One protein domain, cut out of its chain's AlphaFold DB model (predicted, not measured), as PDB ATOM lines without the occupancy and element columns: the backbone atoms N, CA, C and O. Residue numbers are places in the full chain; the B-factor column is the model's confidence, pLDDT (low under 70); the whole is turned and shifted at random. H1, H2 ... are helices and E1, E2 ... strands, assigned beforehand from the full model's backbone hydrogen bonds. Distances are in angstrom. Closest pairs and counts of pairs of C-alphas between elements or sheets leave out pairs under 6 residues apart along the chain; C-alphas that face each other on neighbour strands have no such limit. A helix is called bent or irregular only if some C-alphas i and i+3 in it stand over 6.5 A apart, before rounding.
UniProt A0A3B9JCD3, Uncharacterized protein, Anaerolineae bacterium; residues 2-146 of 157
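What this domain is: This is residues 2 to 146 of the 157 residues of an uncharacterized protein of Anaerolineae bacterium (UniProt A0A3B9JCD3). A small closed barrel of five strands, E1 to E5, makes a head at one end, and the long helix H1 runs away from it as a stalk, with H4 packed on the part of H1 far from the barrel. H3 and the short H2 pack on the outside of the barrel. The 145 printed residues hold four named helices and five named strands, in the order H1 E1 E2 E3 H2 E4 E5 H3 H4; the class is mixed, helices and strands. Round the ring run E1, E2, E3, E5, E4 and back to E1, with E3 and E5 parallel and the other neighbour pairs antiparallel. The whole is loose, with a radius of gyration of the C-alphas of 20.2 A and spans of 67 by 30 by 23 A.

Where its parts are: E1, residues 36 to 47, is 24.0 A long and bends by 87 degrees at residue 39. E2 is residues 52 to 58, 19.7 A; E3 residues 64 to 70, 20.0 A; E4 residues 87 to 93, 18.4 A; E5 residues 102 to 105, 10.4 A. H1, residues 2 to 35, is 48.8 A long, from C-alpha 2 at (-4.735, -22.800, -8.584), with a kink of 30 degrees near residue 9. H2 is residues 76 to 81, 8.5 A. H3, residues 106 to 114, 14.0 A, is irregular: C-alphas 107 and 110 are 7.9 A apart. H4, residues 120 to 135, 22.2 A, ends with C-alpha 135 at (-20.439, -23.608, -1.351).

How they stand to each other: E1, E2 and E3 form a meander, each strand the antiparallel neighbour of the one before; N 42 and O 56 are 2.8 A apart, N 55 and O 67 2.9 A. Beside E3, E5 has N 103 2.8 A from O 68. E4 and E5 are a hairpin, with N 91 and O 104 at 2.8 A, and N 39 and O 90 between E1 and E4 are at 3.0 A. H3 is on the barrel, outside it, over E5 at a height over the sheet of 9.1 A; its closest C-alphas to E4 are Ala 106 and Ile 90, 4.8 A. H2 is on the barrel too, outside it. H1 is on the barrel with its residues 28 to 35, and touches H4 with residues 7 to 18 alone, closest C-alphas Phe 11 and Ser 129, 5.3 A, at a steep tilt of 39 degrees, opposite ways. H4 is not on the barrel. Every O i to N i+4 pair is within hydrogen-bond range in H2 and H4, but 26 of 30 in H1 and 3 of 5 in H3.

The domain as a whole: The two C-alphas farthest apart, Gly 62 and Asp 146, are 67.6 A apart. The printed part has no cut, and no link is long. The mean pLDDT of the printed part is 85.1; residues 2 to 5, 7, 117 to 118 and 137 to 146 are under 70.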
ATOM      1  N   PHE A   2      -5.295 -24.126  -8.940       51.88
ATOM      2  CA  PHE A   2      -4.735 -22.800  -8.584       51.88
ATOM      3  C   PHE A   2      -5.755 -21.698  -8.219       51.88
ATOM      4  O   PHE A   2      -5.515 -20.899  -7.324       51.88
ATOM      5  N   ILE A   3      -6.914 -21.663  -8.885       53.97
ATOM      6  CA  ILE A   3      -7.959 -20.643  -8.645       53.97
ATOM      7  C   ILE A   3      -8.598 -20.802  -7.250       53.97
ATOM      8  O   ILE A   3      -9.103 -19.844  -6.674       53.97
ATOM      9  N   ALA A   4      -8.553 -22.011  -6.683       54.44
ATOM     10  CA  ALA A   4      -9.263 -22.351  -5.456       54.44
ATOM     11  C   ALA A   4      -8.557 -21.877  -4.174       54.44
ATOM     12  O   ALA A   4      -9.227 -21.434  -3.247       54.44
ATOM     13  N   SER A   5      -7.223 -21.919  -4.129       62.81
ATOM     14  CA  SER A   5      -6.421 -21.371  -3.021       62.81
ATOM     15  C   SER A   5      -6.293 -19.845  -3.079       62.81
ATOM     16  O   SER A   5      -6.018 -19.206  -2.067       62.81
ATOM     17  N   LEU A   6      -6.530 -19.250  -4.250       70.38
ATOM     18  CA  LEU A   6      -6.517 -17.803  -4.436       70.38
ATOM     19  C   LEU A   6      -7.768 -17.132  -3.842       70.38
ATOM     20  O   LEU A   6      -7.689 -15.999  -3.385       70.38
ATOM     21  N   ALA A   7      -8.912 -17.823  -3.796       67.38
ATOM     22  CA  ALA A   7     -10.178 -17.235  -3.353       67.38
ATOM     23  C   ALA A   7     -10.184 -16.758  -1.879       67.38
ATOM     24  O   ALA A   7     -10.605 -15.626  -1.646       67.38
ATOM     25  N   PRO A   8      -9.680 -17.517  -0.881       71.31
ATOM     26  CA  PRO A   8      -9.577 -17.023   0.498       71.31
ATOM     27  C   PRO A   8      -8.615 -15.836   0.639       71.31
ATOM     28  O   PRO A   8      -8.879 -14.912   1.406       71.31
ATOM     29  N   LEU A   9      -7.520 -15.832  -0.129       76.88
ATOM     30  CA  LEU A   9      -6.560 -14.729  -0.147       76.88
ATOM     31  C   LEU A   9      -7.191 -13.463  -0.744       76.88
ATOM     32  O   LEU A   9      -7.102 -12.393  -0.151       76.88
ATOM     33  N   MET A  10      -7.885 -13.589  -1.877       74.94
ATOM     34  CA  MET A  10      -8.596 -12.481  -2.523       74.94
ATOM     35  C   MET A  10      -9.746 -11.956  -1.662       74.94
ATOM     36  O   MET A  10      -9.961 -10.746  -1.619       74.94
ATOM     37  N   PHE A  11     -10.435 -12.833  -0.925       76.94
ATOM     38  CA  PHE A  11     -11.409 -12.423   0.085       76.94
ATOM     39  C   PHE A  11     -10.751 -11.545   1.150       76.94
ATOM     40  O   PHE A  11     -11.216 -10.439   1.406       76.94
ATOM     41  N   LEU A  12      -9.643 -12.009   1.737       79.25
ATOM     42  CA  LEU A  12      -8.928 -11.278   2.779       79.25
ATOM     43  C   LEU A  12      -8.412  -9.922   2.273       79.25
ATOM     44  O   LEU A  12      -8.597  -8.912   2.946       79.25
ATOM     45  N   VAL A  13      -7.833  -9.881   1.069       81.81
ATOM     46  CA  VAL A  13      -7.396  -8.637   0.417       81.81
ATOM     47  C   VAL A  13      -8.577  -7.687   0.210       81.81
ATOM     48  O   VAL A  13      -8.469  -6.509   0.541       81.81
ATOM     49  N   GLY A  14      -9.717  -8.191  -0.269       76.12
ATOM     50  CA  GLY A  14     -10.937  -7.396  -0.423       76.12
ATOM     51  C   GLY A  14     -11.445  -6.827   0.903       76.12
ATOM     52  O   GLY A  14     -11.830  -5.660   0.961       76.12
ATOM     53  N   VAL A  15     -11.398  -7.616   1.986       79.38
ATOM     54  CA  VAL A  15     -11.811  -7.167   3.326       79.38
ATOM     55  C   VAL A  15     -10.881  -6.062   3.816       79.38
ATOM     56  O   VAL A  15     -11.358  -5.027   4.274       79.38
ATOM     57  N   ILE A  16      -9.565  -6.259   3.700       83.12
ATOM     58  CA  ILE A  16      -8.564  -5.276   4.133       83.12
ATOM     59  C   ILE A  16      -8.718  -3.977   3.343       83.12
ATOM     60  O   ILE A  16      -8.798  -2.913   3.950       83.12
ATOM     61  N   ALA A  17      -8.823  -4.054   2.014       81.62
ATOM     62  CA  ALA A  17      -9.006  -2.882   1.161       81.62
ATOM     63  C   ALA A  17     -10.298  -2.122   1.502       81.62
ATOM     64  O   ALA A  17     -10.285  -0.899   1.630       81.62
ATOM     65  N   GLY A  18     -11.408  -2.841   1.715       79.38
ATOM     66  CA  GLY A  18     -12.681  -2.236   2.105       79.38
ATOM     67  C   GLY A  18     -12.631  -1.563   3.480       79.38
ATOM     68  O   GLY A  18     -13.132  -0.449   3.638       79.38
ATOM     69  N   LEU A  19     -12.007  -2.207   4.475       82.25
ATOM     70  CA  LEU A  19     -11.845  -1.640   5.818       82.25
ATOM     71  C   LEU A  19     -10.910  -0.429   5.828       82.25
ATOM     72  O   LEU A  19     -11.197   0.544   6.525       82.25
ATOM     73  N   ASP A  20      -9.824  -0.470   5.058       85.00
ATOM     74  CA  ASP A  20      -8.896   0.653   4.942       85.00
ATOM     75  C   ASP A  20      -9.578   1.859   4.287       85.00
ATOM     76  O   ASP A  20      -9.584   2.951   4.858       85.00
ATOM     77  N   GLN A  21     -10.265   1.656   3.160       82.38
ATOM     78  CA  GLN A  21     -10.996   2.725   2.478       82.38
ATOM     79  C   GLN A  21     -12.099   3.322   3.363       82.38
ATOM     80  O   GLN A  21     -12.229   4.548   3.454       82.38
ATOM     81  N   TYR A  22     -12.844   2.472   4.074       84.62
ATOM     82  CA  TYR A  22     -13.819   2.909   5.072       84.62
ATOM     83  C   TYR A  22     -13.160   3.756   6.169       84.62
ATOM     84  O   TYR A  22     -13.668   4.821   6.526       84.62
ATOM     85  N   GLY A  23     -12.026   3.294   6.704       86.12
ATOM     86  CA  GLY A  23     -11.288   3.970   7.765       86.12
ATOM     87  C   GLY A  23     -10.765   5.337   7.332       86.12
ATOM     88  O   GLY A  23     -10.944   6.315   8.056       86.12
ATOM     89  N   GLN A  24     -10.175   5.427   6.138       87.38
ATOM     90  CA  GLN A  24      -9.692   6.687   5.571       87.38
ATOM     91  C   GLN A  24     -10.830   7.689   5.364       87.38
ATOM     92  O   GLN A  24     -10.715   8.843   5.773       87.38
ATOM     93  N   HIS A  25     -11.946   7.253   4.771       89.50
ATOM     94  CA  HIS A  25     -13.084   8.132   4.522       89.50
ATOM     95  C   HIS A  25     -13.730   8.616   5.826       89.50
ATOM     96  O   HIS A  25     -14.031   9.797   5.974       89.50
ATOM     97  N   ARG A  26     -13.878   7.731   6.816       88.75
ATOM     98  CA  ARG A  26     -14.412   8.106   8.127       88.75
ATOM     99  C   ARG A  26     -13.521   9.119   8.846       88.75
ATOM    100  O   ARG A  26     -14.041  10.105   9.354       88.75
ATOM    101  N   ARG A  27     -12.201   8.912   8.842       89.81
ATOM    102  CA  ARG A  27     -11.243   9.872   9.415       89.81
ATOM    103  C   ARG A  27     -11.294  11.218   8.705       89.81
ATOM    104  O   ARG A  27     -11.238  12.239   9.372       89.81
ATOM    105  N   LEU A  28     -11.434  11.227   7.377       91.19
ATOM    106  CA  LEU A  28     -11.607  12.465   6.616       91.19
ATOM    107  C   LEU A  28     -12.847  13.232   7.095       91.19
ATOM    108  O   LEU A  28     -12.744  14.421   7.369       91.19
ATOM    109  N   LEU A  29     -13.993  12.560   7.239       92.44
ATOM    110  CA  LEU A  29     -15.224  13.193   7.725       92.44
ATOM    111  C   LEU A  29     -15.097  13.691   9.170       92.44
ATOM    112  O   LEU A  29     -15.528  14.800   9.468       92.44
ATOM    113  N   GLU A  30     -14.492  12.900  10.057       92.62
ATOM    114  CA  GLU A  30     -14.239  13.298  11.448       92.62
ATOM    115  C   GLU A  30     -13.308  14.523  11.503       92.62
ATOM    116  O   GLU A  30     -13.598  15.491  12.203       92.62
ATOM    117  N   ASN A  31     -12.243  14.543  10.698       92.88
ATOM    118  CA  ASN A  31     -11.316  15.671  10.637       92.88
ATOM    119  C   ASN A  31     -11.955  16.917  10.013       92.88
ATOM    120  O   ASN A  31     -11.763  18.006  10.540       92.88
ATOM    121  N   LEU A  32     -12.752  16.779   8.948       92.19
ATOM    122  CA  LEU A  32     -13.521  17.888   8.372       92.19
ATOM    123  C   LEU A  32     -14.572  18.421   9.351       92.19
ATOM    124  O   LEU A  32     -14.886  19.603   9.334       92.19
ATOM    125  N   GLN A  33     -15.120  17.578  10.223       93.06
ATOM    126  CA  GLN A  33     -16.062  18.026  11.245       93.06
ATOM    127  C   GLN A  33     -15.373  18.805  12.374       93.06
ATOM    128  O   GLN A  33     -15.950  19.761  12.887       93.06
ATOM    129  N   VAL A  34     -14.179  18.381  12.792       94.56
ATOM    130  CA  VAL A  34     -13.472  18.967  13.945       94.56
ATOM    131  C   VAL A  34     -12.607  20.164  13.548       94.56
ATOM    132  O   VAL A  34     -12.558  21.152  14.273       94.56
ATOM    133  N   TYR A  35     -11.929  20.071  12.407       94.06
ATOM    134  CA  TYR A  35     -10.913  21.017  11.935       94.06
ATOM    135  C   TYR A  35     -11.272  21.644  10.581       94.06
ATOM    136  O   TYR A  35     -10.424  22.280   9.957       94.06
ATOM    137  N   GLY A  36     -12.494  21.423  10.089       93.06
ATOM    138  CA  GLY A  36     -12.945  21.970   8.817       93.06
ATOM    139  C   GLY A  36     -13.077  23.484   8.867       93.06
ATOM    140  O   GLY A  36     -13.805  24.018   9.704       93.06
ATOM    141  N   ALA A  37     -12.421  24.159   7.933       94.12
ATOM    142  CA  ALA A  37     -12.583  25.580   7.682       94.12
ATOM    143  C   ALA A  37     -13.038  25.797   6.236       94.12
ATOM    144  O   ALA A  37     -12.605  25.097   5.320       94.12
ATOM    145  N   GLU A  38     -13.929  26.765   6.038       96.19
ATOM    146  CA  GLU A  38     -14.354  27.184   4.705       96.19
ATOM    147  C   GLU A  38     -13.464  28.300   4.176       96.19
ATOM    148  O   GLU A  38     -13.161  29.256   4.891       96.19
ATOM    149  N   THR A  39     -13.107  28.217   2.899       96.25
ATOM    150  CA  THR A  39     -12.414  29.299   2.200       96.25
ATOM    151  C   THR A  39     -12.750  29.284   0.714       96.25
ATOM    152  O   THR A  39     -13.272  28.298   0.180       96.25
ATOM    153  N   ASP A  40     -12.457  30.394   0.050       97.25
ATOM    154  CA  ASP A  40     -12.507  30.472  -1.401       97.25
ATOM    155  C   ASP A  40     -11.148  30.017  -1.946       97.25
ATOM    156  O   ASP A  40     -10.091  30.462  -1.494       97.25
ATOM    157  N   ALA A  41     -11.175  29.113  -2.917       97.25
ATOM    158  CA  ALA A  41      -9.988  28.527  -3.518       97.25
ATOM    159  C   ALA A  41     -10.044  28.635  -5.040       97.25
ATOM    160  O   ALA A  41     -11.122  28.671  -5.634       97.25
ATOM    161  N   VAL A  42      -8.881  28.675  -5.680       97.75
ATOM    162  CA  VAL A  42      -8.749  28.723  -7.137       97.75
ATOM    163  C   VAL A  42      -8.242  27.379  -7.631       97.75
ATOM    164  O   VAL A  42      -7.262  26.853  -7.112       97.75
ATOM    165  N   ILE A  43      -8.890  26.824  -8.653       97.25
ATOM    166  CA  ILE A  43      -8.442  25.574  -9.274       97.25
ATOM    167  C   ILE A  43      -7.105  25.808  -9.983       97.25
ATOM    168  O   ILE A  43      -7.052  26.495 -11.007       97.25
ATOM    169  N   SER A  44      -6.040  25.213  -9.451       96.88
ATOM    170  CA  SER A  44      -4.667  25.359  -9.936       96.88
ATOM    171  C   SER A  44      -4.236  24.247 -10.885       96.88
ATOM    172  O   SER A  44      -3.335  24.449 -11.692       96.88
ATOM    173  N   TYR A  45      -4.902  23.092 -10.868       95.69
ATOM    174  CA  TYR A  45      -4.786  22.097 -11.935       95.69
ATOM    175  C   TYR A  45      -5.989  21.157 -11.976       95.69
ATOM    176  O   TYR A  45      -6.704  20.984 -10.988       95.69
ATOM    177  N   VAL A  46      -6.166  20.520 -13.132       95.88
ATOM    178  CA  VAL A  46      -7.159  19.473 -13.388       95.88
ATOM    179  C   VAL A  46      -6.390  18.222 -13.801       95.88
ATOM    180  O   VAL A  46      -5.633  18.255 -14.768       95.88
ATOM    181  N   ASP A  47      -6.536  17.143 -13.039       94.25
ATOM    182  CA  ASP A  47      -5.842  15.870 -13.233       94.25
ATOM    183  C   ASP A  47      -6.889  14.794 -13.543       94.25
ATOM    184  O   ASP A  47      -7.434  14.143 -12.649       94.25
ATOM    185  N   GLU A  48      -7.212  14.662 -14.833       91.69
ATOM    186  CA  GLU A  48      -8.192  13.691 -15.340       91.69
ATOM    187  C   GLU A  48      -7.758  12.241 -15.112       91.69
ATOM    188  O   GLU A  48      -8.603  11.379 -14.872       91.69
ATOM    189  N   GLU A  49      -6.451  11.974 -15.149       91.56
ATOM    190  CA  GLU A  49      -5.892  10.633 -14.972       91.56
ATOM    191  C   GLU A  49      -6.112  10.131 -13.542       91.56
ATOM    192  O   GLU A  49      -6.579   9.011 -13.340       91.56
ATOM    193  N   ASN A  50      -5.842  10.982 -12.547       89.88
ATOM    194  CA  ASN A  50      -6.049  10.654 -11.134       89.88
ATOM    195  C   ASN A  50      -7.408  11.119 -10.591       89.88
ATOM    196  O   ASN A  50      -7.640  11.027  -9.386       89.88
ATOM    197  N   GLN A  51      -8.291  11.617 -11.463       93.75
ATOM    198  CA  GLN A  51      -9.650  12.058 -11.144       93.75
ATOM    199  C   GLN A  51      -9.705  13.049  -9.973       93.75
ATOM    200  O   GLN A  51     -10.423  12.852  -8.989       93.75
ATOM    201  N   ARG A  52      -8.908  14.117 -10.051       94.88
ATOM    202  CA  ARG A  52      -8.817  15.126  -8.989       94.88
ATOM    203  C   ARG A  52      -8.505  16.511  -9.536       94.88
ATOM    204  O   ARG A  52      -7.901  16.661 -10.590       94.88
ATOM    205  N   ASN A  53      -8.853  17.533  -8.762       96.19
ATOM    206  CA  ASN A  53      -8.410  18.906  -8.990       96.19
ATOM    207  C   ASN A  53      -7.469  19.350  -7.875       96.19
ATOM    208  O   ASN A  53      -7.706  19.041  -6.708       96.19
ATOM    209  N   GLY A  54      -6.430  20.099  -8.226       96.56
ATOM    210  CA  GLY A  54      -5.648  20.871  -7.268       96.56
ATOM    211  C   GLY A  54      -6.284  22.232  -7.047       96.56
ATOM    212  O   GLY A  54      -6.751  22.855  -8.004       96.56
ATOM    213  N   VAL A  55      -6.316  22.682  -5.798       97.31
ATOM    214  CA  VAL A  55      -6.839  23.994  -5.430       97.31
ATOM    215  C   VAL A  55      -5.842  24.740  -4.557       97.31
ATOM    216  O   VAL A  55      -5.339  24.201  -3.571       97.31
ATOM    217  N   ASP A  56      -5.597  25.994  -4.920       97.25
ATOM    218  CA  ASP A  56      -4.773  26.927  -4.160       97.25
ATOM    219  C   ASP A  56      -5.697  27.858  -3.371       97.25
ATOM    220  O   ASP A  56      -6.693  28.359  -3.901       97.25
ATOM    221  N   PHE A  57      -5.378  28.107  -2.107       96.00
ATOM    222  CA  PHE A  57      -6.155  28.992  -1.239       96.00
ATOM    223  C   PHE A  57      -5.245  29.763  -0.283       96.00
ATOM    224  O   PHE A  57      -4.033  29.562  -0.254       96.00
ATOM    225  N   LEU A  58      -5.829  30.674   0.492       94.50
ATOM    226  CA  LEU A  58      -5.134  31.368   1.572       94.50
ATOM    227  C   LEU A  58      -5.714  30.930   2.914       94.50
ATOM    228  O   LEU A  58      -6.935  30.896   3.089       94.50
ATOM    229  N   HIS A  59      -4.829  30.610   3.853       91.62
ATOM    230  CA  HIS A  59      -5.183  30.408   5.251       91.62
ATOM    231  C   HIS A  59      -5.601  31.742   5.900       91.62
ATOM    232  O   HIS A  59      -5.280  32.819   5.379       91.62
ATOM    233  N   PRO A  60      -6.277  31.713   7.064       88.44
ATOM    234  CA  PRO A  60      -6.670  32.923   7.789       88.44
ATOM    235  C   PRO A  60      -5.501  33.848   8.160       88.44
ATOM    236  O   PRO A  60      -5.695  35.050   8.322       88.44
ATOM    237  N   ASP A  61      -4.290  33.303   8.292       90.25
ATOM    238  CA  ASP A  61      -3.057  34.052   8.562       90.25
ATOM    239  C   ASP A  61      -2.414  34.660   7.297       90.25
ATOM    240  O   ASP A  61      -1.380  35.326   7.380       90.25
ATOM    241  N   GLY A  62      -3.029  34.456   6.128       89.69
ATOM    242  CA  GLY A  62      -2.548  34.921   4.829       89.69
ATOM    243  C   GLY A  62      -1.469  34.036   4.203       89.69
ATOM    244  O   GLY A  62      -0.962  34.381   3.133       89.69
ATOM    245  N   SER A  63      -1.105  32.913   4.829       92.31
ATOM    246  CA  SER A  63      -0.180  31.951   4.233       92.31
ATOM    247  C   SER A  63      -0.850  31.161   3.095       92.31
ATOM    248  O   SER A  63      -2.061  30.923   3.130       92.31
ATOM    249  N   PRO A  64      -0.099  30.775   2.045       93.75
ATOM    250  CA  PRO A  64      -0.646  29.983   0.950       93.75
ATOM    251  C   PRO A  64      -0.903  28.539   1.388       93.75
ATOM    252  O   PRO A  64      -0.042  27.902   1.995       93.75
ATOM    253  N   GLY A  65      -2.075  28.026   1.028       93.94
ATOM    254  CA  GLY A  65      -2.502  26.648   1.222       93.94
ATOM    255  C   GLY A  65      -2.733  25.939  -0.110       93.94
ATOM    256  O   GLY A  65      -3.028  26.565  -1.132       93.94
ATOM    257  N   PHE A  66      -2.600  24.615  -0.091       94.94
ATOM    258  CA  PHE A  66      -2.875  23.745  -1.229       94.94
ATOM    259  C   PHE A  66      -3.664  22.524  -0.764       94.94
ATOM    260  O   PHE A  66      -3.325  21.916   0.253       94.94
ATOM    261  N   ALA A  67      -4.682  22.134  -1.525       95.38
ATOM    262  CA  ALA A  67      -5.416  20.901  -1.285       95.38
ATOM    263  C   ALA A  67      -5.860  20.239  -2.591       95.38
ATOM    264  O   ALA A  67      -5.888  20.845  -3.660       95.38
ATOM    265  N   SER A  68      -6.228  18.967  -2.492       96.00
ATOM    266  CA  SER A  68      -6.781  18.180  -3.589       96.00
ATOM    267  C   SER A  68      -8.272  17.918  -3.386       96.00
ATOM    268  O   SER A  68      -8.714  17.542  -2.301       96.00
ATOM    269  N   VAL A  69      -9.050  18.097  -4.449       95.69
ATOM    270  CA  VAL A  69     -10.484  17.808  -4.508       95.69
ATOM    271  C   VAL A  69     -10.679  16.572  -5.376       95.69
ATOM    272  O   VAL A  69     -10.512  16.622  -6.593       95.69
ATOM    273  N   ASP A  70     -11.015  15.453  -4.744       93.69
ATOM    274  CA  ASP A  70     -11.158  14.152  -5.405       93.69
ATOM    275  C   ASP A  70     -12.550  13.996  -6.034       93.69
ATOM    276  O   ASP A  70     -13.567  14.195  -5.363       93.69
ATOM    277  N   TRP A  71     -12.609  13.633  -7.316       93.25
ATOM    278  CA  TRP A  71     -13.859  13.561  -8.075       93.25
ATOM    279  C   TRP A  71     -14.752  12.412  -7.663       93.25
ATOM    280  O   TRP A  71     -15.952  12.473  -7.919       93.25
ATOM    281  N   ARG A  72     -14.198  11.392  -6.992       89.56
ATOM    282  CA  ARG A  72     -14.958  10.201  -6.608       89.56
ATOM    283  C   ARG A  72     -16.230  10.548  -5.844       89.56
ATOM    284  O   ARG A  72     -17.204   9.824  -5.967       89.56
ATOM    285  N   TYR A  73     -16.233  11.641  -5.080       90.25
ATOM    286  CA  TYR A  73     -17.360  12.042  -4.239       90.25
ATOM    287  C   TYR A  73     -18.488  12.761  -4.982       90.25
ATOM    288  O   TYR A  73     -19.553  12.969  -4.400       90.25
ATOM    289  N   TYR A  74     -18.269  13.169  -6.232       91.88
ATOM    290  CA  TYR A  74     -19.185  14.038  -6.959       91.88
ATOM    291  C   TYR A  74     -19.766  13.342  -8.183       91.88
ATOM    292  O   TYR A  74     -19.162  12.451  -8.780       91.88
ATOM    293  N   ALA A  75     -20.962  13.775  -8.570       90.56
ATOM    294  CA  ALA A  75     -21.561  13.340  -9.818       90.56
ATOM    295  C   ALA A  75     -20.780  13.912 -11.027       90.56
ATOM    296  O   ALA A  75     -20.137  14.961 -10.899       90.56
ATOM    297  N   PRO A  76     -20.818  13.239 -12.195       91.19
ATOM    298  CA  PRO A  76     -20.089  13.664 -13.390       91.19
ATOM    299  C   PRO A  76     -20.311  15.107 -13.818       91.19
ATOM    300  O   PRO A  76     -19.359  15.789 -14.179       91.19
ATOM    301  N   ASP A  77     -21.541  15.593 -13.730       93.06
ATOM    302  CA  ASP A  77     -21.909  16.969 -14.046       93.06
ATOM    303  C   ASP A  77     -21.203  17.995 -13.148       93.06
ATOM    304  O   ASP A  77     -20.787  19.050 -13.627       93.06
ATOM    305  N   VAL A  78     -21.001  17.665 -11.868       92.75
ATOM    306  CA  VAL A  78     -20.323  18.542 -10.909       92.75
ATOM    307  C   VAL A  78     -18.846  18.657 -11.257       92.75
ATOM    308  O   VAL A  78     -18.370  19.765 -11.500       92.75
ATOM    309  N   TYR A  79     -18.108  17.544 -11.328       91.50
ATOM    310  CA  TYR A  79     -16.659  17.634 -11.531       91.50
ATOM    311  C   TYR A  79     -16.279  18.054 -12.958       91.50
ATOM    312  O   TYR A  79     -15.261  18.714 -13.131       91.50
ATOM    313  N   GLN A  80     -17.100  17.759 -13.973       92.69
ATOM    314  CA  GLN A  80     -16.871  18.233 -15.347       92.69
ATOM    315  C   GLN A  80     -17.084  19.745 -15.500       92.69
ATOM    316  O   GLN A  80     -16.596  20.348 -16.458       92.69
ATOM    317  N   SER A  81     -17.816  20.374 -14.575       92.81
ATOM    318  CA  SER A  81     -18.003  21.826 -14.570       92.81
ATOM    319  C   SER A  81     -16.780  22.591 -14.051       92.81
ATOM    320  O   SER A  81     -16.642  23.778 -14.351       92.81
ATOM    321  N   LEU A  82     -15.890  21.909 -13.321       93.56
ATOM    322  CA  LEU A  82     -14.725  22.490 -12.662       93.56
ATOM    323  C   LEU A  82     -13.611  22.769 -13.674       93.56
ATOM    324  O   LEU A  82     -13.117  21.861 -14.341       93.56
ATOM    325  N   LYS A  83     -13.198  24.035 -13.783       95.06
ATOM    326  CA  LYS A  83     -12.185  24.474 -14.756       95.06
ATOM    327  C   LYS A  83     -11.004  25.157 -14.086       95.06
ATOM    328  O   LYS A  83     -11.159  25.857 -13.092       95.06
ATOM    329  N   TYR A  84      -9.827  25.017 -14.692       96.50
ATOM    330  CA  TYR A  84      -8.634  25.759 -14.288       96.50
ATOM    331  C   TYR A  84      -8.918  27.266 -14.168       96.50
ATOM    332  O   TYR A  84      -9.555  27.858 -15.043       96.50
ATOM    333  N   GLY A  85      -8.437  27.876 -13.085       96.31
ATOM    334  CA  GLY A  85      -8.610  29.296 -12.782       96.31
ATOM    335  C   GLY A  85      -9.982  29.674 -12.214       96.31
ATOM    336  O   GLY A  85     -10.195  30.838 -11.882       96.31
ATOM    337  N   GLN A  86     -10.915  28.728 -12.082       96.56
ATOM    338  CA  GLN A  86     -12.212  28.979 -11.463       96.56
ATOM    339  C   GLN A  86     -12.073  29.112  -9.945       96.56
ATOM    340  O   GLN A  86     -11.399  28.303  -9.303       96.56
ATOM    341  N   THR A  87     -12.757  30.102  -9.373       96.94
ATOM    342  CA  THR A  87     -12.927  30.224  -7.924       96.94
ATOM    343  C   THR A  87     -14.082  29.348  -7.461       96.94
ATOM    344  O   THR A  87     -15.178  29.411  -8.020       96.94
ATOM    345  N   ILE A  88     -13.833  28.544  -6.437       96.56
ATOM    346  CA  ILE A  88     -14.797  27.630  -5.832       96.56
ATOM    347  C   ILE A  88     -14.732  27.731  -4.309       96.56
ATOM    348  O   ILE A  88     -13.695  28.068  -3.739       96.56
ATOM    349  N   ARG A  89     -15.837  27.401  -3.644       97.38
ATOM    350  CA  ARG A  89     -15.910  27.329  -2.184       97.38
ATOM    351  C   ARG A  89     -15.515  25.930  -1.720       97.38
ATOM    352  O   ARG A  89     -16.152  24.948  -2.116       97.38
ATOM    353  N   ILE A  90     -14.502  25.831  -0.867       97.31
ATOM    354  CA  ILE A  90     -14.037  24.550  -0.324       97.31
ATOM    355  C   ILE A  90     -14.150  24.504   1.195       97.31
ATOM    356  O   ILE A  90     -14.121  25.537   1.859       97.31
ATOM    357  N   ILE A  91     -14.222  23.288   1.732       96.44
ATOM    358  CA  ILE A  91     -13.931  22.978   3.129       96.44
ATOM    359  C   ILE A  91     -12.606  22.217   3.144       96.44
ATOM    360  O   ILE A  91     -12.482  21.172   2.497       96.44
ATOM    361  N   TYR A  92     -11.627  22.740   3.869       94.88
ATOM    362  CA  TYR A  92     -10.308  22.135   4.042       94.88
ATOM    363  C   TYR A  92     -10.038  21.873   5.527       94.88
ATOM    364  O   TYR A  92     -10.741  22.391   6.394       94.88
ATOM    365  N   ILE A  93      -9.043  21.044   5.832       93.81
ATOM    366  CA  ILE A  93      -8.651  20.729   7.211       93.81
ATOM    367  C   ILE A  93      -7.539  21.694   7.640       93.81
ATOM    368  O   ILE A  93      -6.407  21.580   7.175       93.81
ATOM    369  N   ASP A  94      -7.844  22.613   8.558       89.25
ATOM    370  CA  ASP A  94      -6.912  23.635   9.073       89.25
ATOM    371  C   ASP A  94      -6.065  23.105  10.246       89.25
ATOM    372  O   ASP A  94      -5.897  23.731  11.289       89.25
ATOM    373  N   ALA A  95      -5.572  21.876  10.106       82.12
ATOM    374  CA  ALA A  95      -4.717  21.218  11.083       82.12
ATOM    375  C   ALA A  95      -3.757  20.258  10.378       82.12
ATOM    376  O   ALA A  95      -4.108  19.625   9.383       82.12
ATOM    377  N   LEU A  96      -2.551  20.094  10.926       84.94
ATOM    378  CA  LEU A  96      -1.554  19.163  10.396       84.94
ATOM    379  C   LEU A  96      -1.880  17.717  10.814       84.94
ATOM    380  O   LEU A  96      -1.215  17.124  11.664       84.94
ATOM    381  N   VAL A  97      -2.953  17.168  10.247       85.56
ATOM    382  CA  VAL A  97      -3.468  15.820  10.524       85.56
ATOM    383  C   VAL A  97      -3.621  15.017   9.232       85.56
ATOM    384  O   VAL A  97      -3.545  15.543   8.127       85.56
ATOM    385  N   SER A  98      -3.842  13.706   9.356       80.44
ATOM    386  CA  SER A  98      -4.071  12.847   8.189       80.44
ATOM    387  C   SER A  98      -5.241  13.362   7.338       80.44
ATOM    388  O   SER A  98      -6.333  13.603   7.858       80.44
ATOM    389  N   GLY A  99      -5.011  13.509   6.031       80.56
ATOM    390  CA  GLY A  99      -5.994  14.036   5.084       80.56
ATOM    391  C   GLY A  99      -5.995  15.560   4.942       80.56
ATOM    392  O   GLY A  99      -6.855  16.069   4.233       80.56
ATOM    393  N   SER A 100      -5.063  16.286   5.573       83.12
ATOM    394  CA  SER A 100      -4.933  17.747   5.431       83.12
ATOM    395  C   SER A 100      -4.609  18.212   4.008       83.12
ATOM    396  O   SER A 100      -4.807  19.371   3.672       83.12
ATOM    397  N   ASP A 101      -4.128  17.304   3.163       89.75
ATOM    398  CA  ASP A 101      -3.899  17.490   1.732       89.75
ATOM    399  C   ASP A 101      -5.190  17.422   0.896       89.75
ATOM    400  O   ASP A 101      -5.148  17.550  -0.331       89.75
ATOM    401  N   ARG A 102      -6.343  17.185   1.531       92.56
ATOM    402  CA  ARG A 102      -7.640  17.026   0.871       92.56
ATOM    403  C   ARG A 102      -8.595  18.144   1.256       92.56
ATOM    404  O   ARG A 102      -8.670  18.565   2.408       92.56
ATOM    405  N   ALA A 103      -9.382  18.557   0.276       94.94
ATOM    406  CA  ALA A 103     -10.489  19.476   0.442       94.94
ATOM    407  C   ALA A 103     -11.740  18.922  -0.239       94.94
ATOM    408  O   ALA A 103     -11.684  18.059  -1.121       94.94
ATOM    409  N   VAL A 104     -12.889  19.432   0.181       96.00
ATOM    410  CA  VAL A 104     -14.188  19.089  -0.395       96.00
ATOM    411  C   VAL A 104     -14.913  20.344  -0.848       96.00
ATOM    412  O   VAL A 104     -14.717  21.411  -0.276       96.00
ATOM    413  N   LEU A 105     -15.760  20.232  -1.867       96.06
ATOM    414  CA  LEU A 105     -16.614  21.336  -2.292       96.06
ATOM    415  C   LEU A 105     -17.648  21.608  -1.199       96.06
ATOM    416  O   LEU A 105     -18.387  20.698  -0.817       96.06
ATOM    417  N   ALA A 106     -17.717  22.848  -0.715       95.00
ATOM    418  CA  ALA A 106     -18.600  23.205   0.396       95.00
ATOM    419  C   ALA A 106     -20.074  22.922   0.063       95.00
ATOM    420  O   ALA A 106     -20.791  22.305   0.850       95.00
ATOM    421  N   GLU A 107     -20.492  23.270  -1.155       94.12
ATOM    422  CA  GLU A 107     -21.858  23.067  -1.661       94.12
ATOM    423  C   GLU A 107     -22.249  21.586  -1.783       94.12
ATOM    424  O   GLU A 107     -23.429  21.242  -1.731       94.12
ATOM    425  N   HIS A 108     -21.265  20.692  -1.901       94.19
ATOM    426  CA  HIS A 108     -21.479  19.256  -2.082       94.19
ATOM    427  C   HIS A 108     -20.998  18.432  -0.887       94.19
ATOM    428  O   HIS A 108     -20.816  17.218  -1.003       94.19
ATOM    429  N   TYR A 109     -20.822  19.050   0.284       93.12
ATOM    430  CA  TYR A 109     -20.336  18.333   1.460       93.12
ATOM    431  C   TYR A 109     -21.263  17.176   1.870       93.12
ATOM    432  O   TYR A 109     -20.798  16.112   2.278       93.12
ATOM    433  N   ASP A 110     -22.578  17.328   1.692       90.50
ATOM    434  CA  ASP A 110     -23.535  16.249   1.959       90.50
ATOM    435  C   ASP A 110     -23.369  15.053   1.010       90.50
ATOM    436  O   ASP A 110     -23.530  13.909   1.442       90.50
ATOM    437  N   ALA A 111     -22.965  15.285  -0.244       87.50
ATOM    438  CA  ALA A 111     -22.642  14.207  -1.178       87.50
ATOM    439  C   ALA A 111     -21.407  13.422  -0.712       87.50
ATOM    440  O   ALA A 111     -21.407  12.193  -0.752       87.50
ATOM    441  N   VAL A 112     -20.397  14.114  -0.170       90.56
ATOM    442  CA  VAL A 112     -19.213  13.470   0.418       90.56
ATOM    443  C   VAL A 112     -19.603  12.602   1.615       90.56
ATOM    444  O   VAL A 112     -19.150  11.465   1.706       90.56
ATOM    445  N   LYS A 113     -20.477  13.085   2.509       90.00
ATOM    446  CA  LYS A 113     -20.970  12.295   3.657       90.00
ATOM    447  C   LYS A 113     -21.765  11.060   3.228       90.00
ATOM    448  O   LYS A 113     -21.732  10.038   3.916       90.00
ATOM    449  N   ALA A 114     -22.520  11.178   2.136       86.31
ATOM    450  CA  ALA A 114     -23.372  10.121   1.602       86.31
ATOM    451  C   ALA A 114     -22.620   9.126   0.704       86.31
ATOM    452  O   ALA A 114     -23.194   8.102   0.327       86.31
ATOM    453  N   TYR A 115     -21.360   9.409   0.357       83.06
ATOM    454  CA  TYR A 115     -20.596   8.593  -0.574       83.06
ATOM    455  C   TYR A 115     -20.507   7.133  -0.096       83.06
ATOM    456  O   TYR A 115     -20.210   6.879   1.081       83.06
ATOM    457  N   PRO A 116     -20.767   6.143  -0.976       70.56
ATOM    458  CA  PRO A 116     -20.657   4.741  -0.613       70.56
ATOM    459  C   PRO A 116     -19.252   4.448  -0.093       70.56
ATOM    460  O   PRO A 116     -18.250   4.562  -0.791       70.56
ATOM    461  N   ARG A 117     -19.200   4.032   1.171       67.75
ATOM    462  CA  ARG A 117     -17.948   3.842   1.913       67.75
ATOM    463  C   ARG A 117     -17.041   2.764   1.308       67.75
ATOM    464  O   ARG A 117     -15.853   2.737   1.605       67.75
ATOM    465  N   ILE A 118     -17.616   1.869   0.503       69.62
ATOM    466  CA  ILE A 118     -16.944   0.758  -0.170       69.62
ATOM    467  C   ILE A 118     -17.476   0.699  -1.615       69.62
ATOM    468  O   ILE A 118     -18.696   0.590  -1.789       69.62
ATOM    469  N   PRO A 119     -16.602   0.747  -2.636       72.56
ATOM    470  CA  PRO A 119     -16.973   0.602  -4.037       72.56
ATOM    471  C   PRO A 119     -17.747  -0.699  -4.312       72.56
ATOM    472  O   PRO A 119     -17.437  -1.732  -3.706       72.56
ATOM    473  N   PRO A 120     -18.705  -0.697  -5.256       75.81
ATOM    474  CA  PRO A 120     -19.458  -1.894  -5.636       75.81
ATOM    475  C   PRO A 120     -18.565  -3.072  -6.050       75.81
ATOM    476  O   PRO A 120     -18.878  -4.220  -5.742       75.81
ATOM    477  N   ASP A 121     -17.423  -2.794  -6.678       75.94
ATOM    478  CA  ASP A 121     -16.485  -3.823  -7.135       75.94
ATOM    479  C   ASP A 121     -15.860  -4.599  -5.969       75.94
ATOM    480  O   ASP A 121     -15.715  -5.820  -6.033       75.94
ATOM    481  N   ILE A 122     -15.555  -3.916  -4.858       74.38
ATOM    482  CA  ILE A 122     -15.045  -4.570  -3.645       74.38
ATOM    483  C   ILE A 122     -16.139  -5.455  -3.040       74.38
ATOM    484  O   ILE A 122     -15.869  -6.599  -2.676       74.38
ATOM    485  N   TRP A 123     -17.388  -4.977  -2.997       78.06
ATOM    486  CA  TRP A 123     -18.529  -5.795  -2.570       78.06
ATOM    487  C   TRP A 123     -18.717  -7.034  -3.439       78.06
ATOM    488  O   TRP A 123     -19.010  -8.110  -2.915       78.06
ATOM    489  N   TRP A 124     -18.513  -6.907  -4.749       78.69
ATOM    490  CA  TRP A 124     -18.601  -8.025  -5.677       78.69
ATOM    491  C   TRP A 124     -17.514  -9.071  -5.418       78.69
ATOM    492  O   TRP A 124     -17.821 -10.253  -5.271       78.69
ATOM    493  N   VAL A 125     -16.252  -8.647  -5.281       78.75
ATOM    494  CA  VAL A 125     -15.125  -9.547  -4.974       78.75
ATOM    495  C   VAL A 125     -15.329 -10.251  -3.633       78.75
ATOM    496  O   VAL A 125     -15.092 -11.459  -3.532       78.75
ATOM    497  N   LEU A 126     -15.815  -9.529  -2.622       79.44
ATOM    498  CA  LEU A 126     -16.153 -10.094  -1.319       79.44
ATOM    499  C   LEU A 126     -17.285 -11.115  -1.424       79.44
ATOM    500  O   LEU A 126     -17.154 -12.221  -0.907       79.44
ATOM    501  N   GLY A 127     -18.369 -10.769  -2.120       80.81
ATOM    502  CA  GLY A 127     -19.529 -11.637  -2.300       80.81
ATOM    503  C   GLY A 127     -19.184 -12.921  -3.050       80.81
ATOM    504  O   GLY A 127     -19.504 -14.011  -2.580       80.81
ATOM    505  N   VAL A 128     -18.472 -12.817  -4.174       80.12
ATOM    506  CA  VAL A 128     -18.034 -13.980  -4.964       80.12
ATOM    507  C   VAL A 128     -17.084 -14.859  -4.156       80.12
ATOM    508  O   VAL A 128     -17.256 -16.079  -4.117       80.12
ATOM    509  N   SER A 129     -16.107 -14.262  -3.474       72.81
ATOM    510  CA  SER A 129     -15.154 -15.038  -2.678       72.81
ATOM    511  C   SER A 129     -15.826 -15.708  -1.471       72.81
ATOM    512  O   SER A 129     -15.526 -16.864  -1.176       72.81
ATOM    513  N   LEU A 130     -16.802 -15.051  -0.830       78.75
ATOM    514  CA  LEU A 130     -17.614 -15.648   0.235       78.75
ATOM    515  C   LEU A 130     -18.464 -16.815  -0.284       78.75
ATOM    516  O   LEU A 130     -18.502 -17.869   0.347       78.75
ATOM    517  N   LEU A 131     -19.112 -16.661  -1.445       81.94
ATOM    518  CA  LEU A 131     -19.886 -17.733  -2.077       81.94
ATOM    519  C   LEU A 131     -19.011 -18.960  -2.360       81.94
ATOM    520  O   LEU A 131     -19.416 -20.083  -2.067       81.94
ATOM    521  N   LEU A 132     -17.793 -18.763  -2.872       74.69
ATOM    522  CA  LEU A 132     -16.849 -19.861  -3.099       74.69
ATOM    523  C   LEU A 132     -16.474 -20.578  -1.797       74.69
ATOM    524  O   LEU A 132     -16.459 -21.808  -1.769       74.69
ATOM    525  N   ILE A 133     -16.230 -19.830  -0.718       71.12
ATOM    526  CA  ILE A 133     -15.927 -20.393   0.605       71.12
ATOM    527  C   ILE A 133     -17.116 -21.202   1.150       71.12
ATOM    528  O   ILE A 133     -16.925 -22.322   1.619       71.12
ATOM    529  N   VAL A 134     -18.342 -20.676   1.061       78.25
ATOM    530  CA  VAL A 134     -19.550 -21.318   1.613       78.25
ATOM    531  C   VAL A 134     -19.950 -22.567   0.826       78.25
ATOM    532  O   VAL A 134     -20.240 -23.602   1.423       78.25
ATOM    533  N   PHE A 135     -19.968 -22.501  -0.508       78.94
ATOM    534  CA  PHE A 135     -20.439 -23.608  -1.351       78.94
ATOM    535  C   PHE A 135     -19.366 -24.652  -1.653       78.94
ATOM    536  O   PHE A 135     -19.686 -25.771  -2.068       78.94
ATOM    537  N   LYS A 136     -18.090 -24.303  -1.479       72.00
ATOM    538  CA  LYS A 136     -16.960 -25.208  -1.689       72.00
ATOM    539  C   LYS A 136     -15.935 -25.067  -0.553       72.00
ATOM    540  O   LYS A 136     -14.770 -24.750  -0.807       72.00
ATOM    541  N   PRO A 137     -16.327 -25.380   0.697       65.56
ATOM    542  CA  PRO A 137     -15.476 -25.200   1.876       65.56
ATOM    543  C   PRO A 137     -14.197 -26.044   1.818       65.56
ATOM    544  O   PRO A 137     -13.172 -25.652   2.367       65.56
ATOM    545  N   GLN A 138     -14.218 -27.150   1.066       63.16
ATOM    546  CA  GLN A 138     -13.054 -27.985   0.741       63.16
ATOM    547  C   GLN A 138     -11.845 -27.212   0.178       63.16
ATOM    548  O   GLN A 138     -10.724 -27.707   0.236       63.16
ATOM    549  N   PHE A 139     -12.041 -25.999  -0.348       61.28
ATOM    550  CA  PHE A 139     -10.956 -25.156  -0.850       61.28
ATOM    551  C   PHE A 139     -10.245 -24.334   0.233       61.28
ATOM    552  O   PHE A 139      -9.079 -23.998   0.052       61.28
ATOM    553  N   VAL A 140     -10.887 -24.076   1.377       58.53
ATOM    554  CA  VAL A 140     -10.239 -23.444   2.543       58.53
ATOM    555  C   VAL A 140      -9.273 -24.424   3.219       58.53
ATOM    556  O   VAL A 140      -8.210 -24.030   3.687       58.53
ATOM    557  N   PHE A 141      -9.602 -25.718   3.192       59.19
ATOM    558  CA  PHE A 141      -8.802 -26.795   3.784       59.19
ATOM    559  C   PHE A 141      -7.702 -27.343   2.865       59.19
ATOM    560  O   PHE A 141      -6.898 -28.162   3.296       59.19
ATOM    561  N   LEU A 142      -7.608 -26.885   1.614       55.41
ATOM    562  CA  LEU A 142      -6.583 -27.349   0.669       55.41
ATOM    563  C   LEU A 142      -5.160 -26.913   1.066       55.41
ATOM    564  O   LEU A 142      -4.199 -27.553   0.661       55.41
ATOM    565  N   GLY A 143      -5.028 -25.870   1.893       52.81
ATOM    566  CA  GLY A 143      -3.766 -25.499   2.550       52.81
ATOM    567  C   GLY A 143      -3.450 -26.296   3.825       52.81
ATOM    568  O   GLY A 143      -2.387 -26.102   4.401       52.81
ATOM    569  N   MET A 144      -4.364 -27.167   4.268       54.91
ATOM    570  CA  MET A 144      -4.214 -28.066   5.421       54.91
ATOM    571  C   MET A 144      -4.065 -29.539   5.014       54.91
ATOM    572  O   MET A 144      -3.993 -30.398   5.890       54.91
ATOM    573  N   ILE A 145      -4.041 -29.854   3.713       54.25
ATOM    574  CA  ILE A 145      -3.665 -31.198   3.272       54.25
ATOM    575  C   ILE A 145      -2.183 -31.350   3.595       54.25
ATOM    576  O   ILE A 145      -1.347 -30.593   3.099       54.25
ATOM    577  N   ASP A 146      -1.885 -32.298   4.474       50.28
ATOM    578  CA  ASP A 146      -0.534 -32.626   4.883       50.28
ATOM    579  C   ASP A 146       0.258 -33.001   3.618       50.28
ATOM    580  O   ASP A 146      -0.092 -33.943   2.903       50.28
TER     581      ASP A 146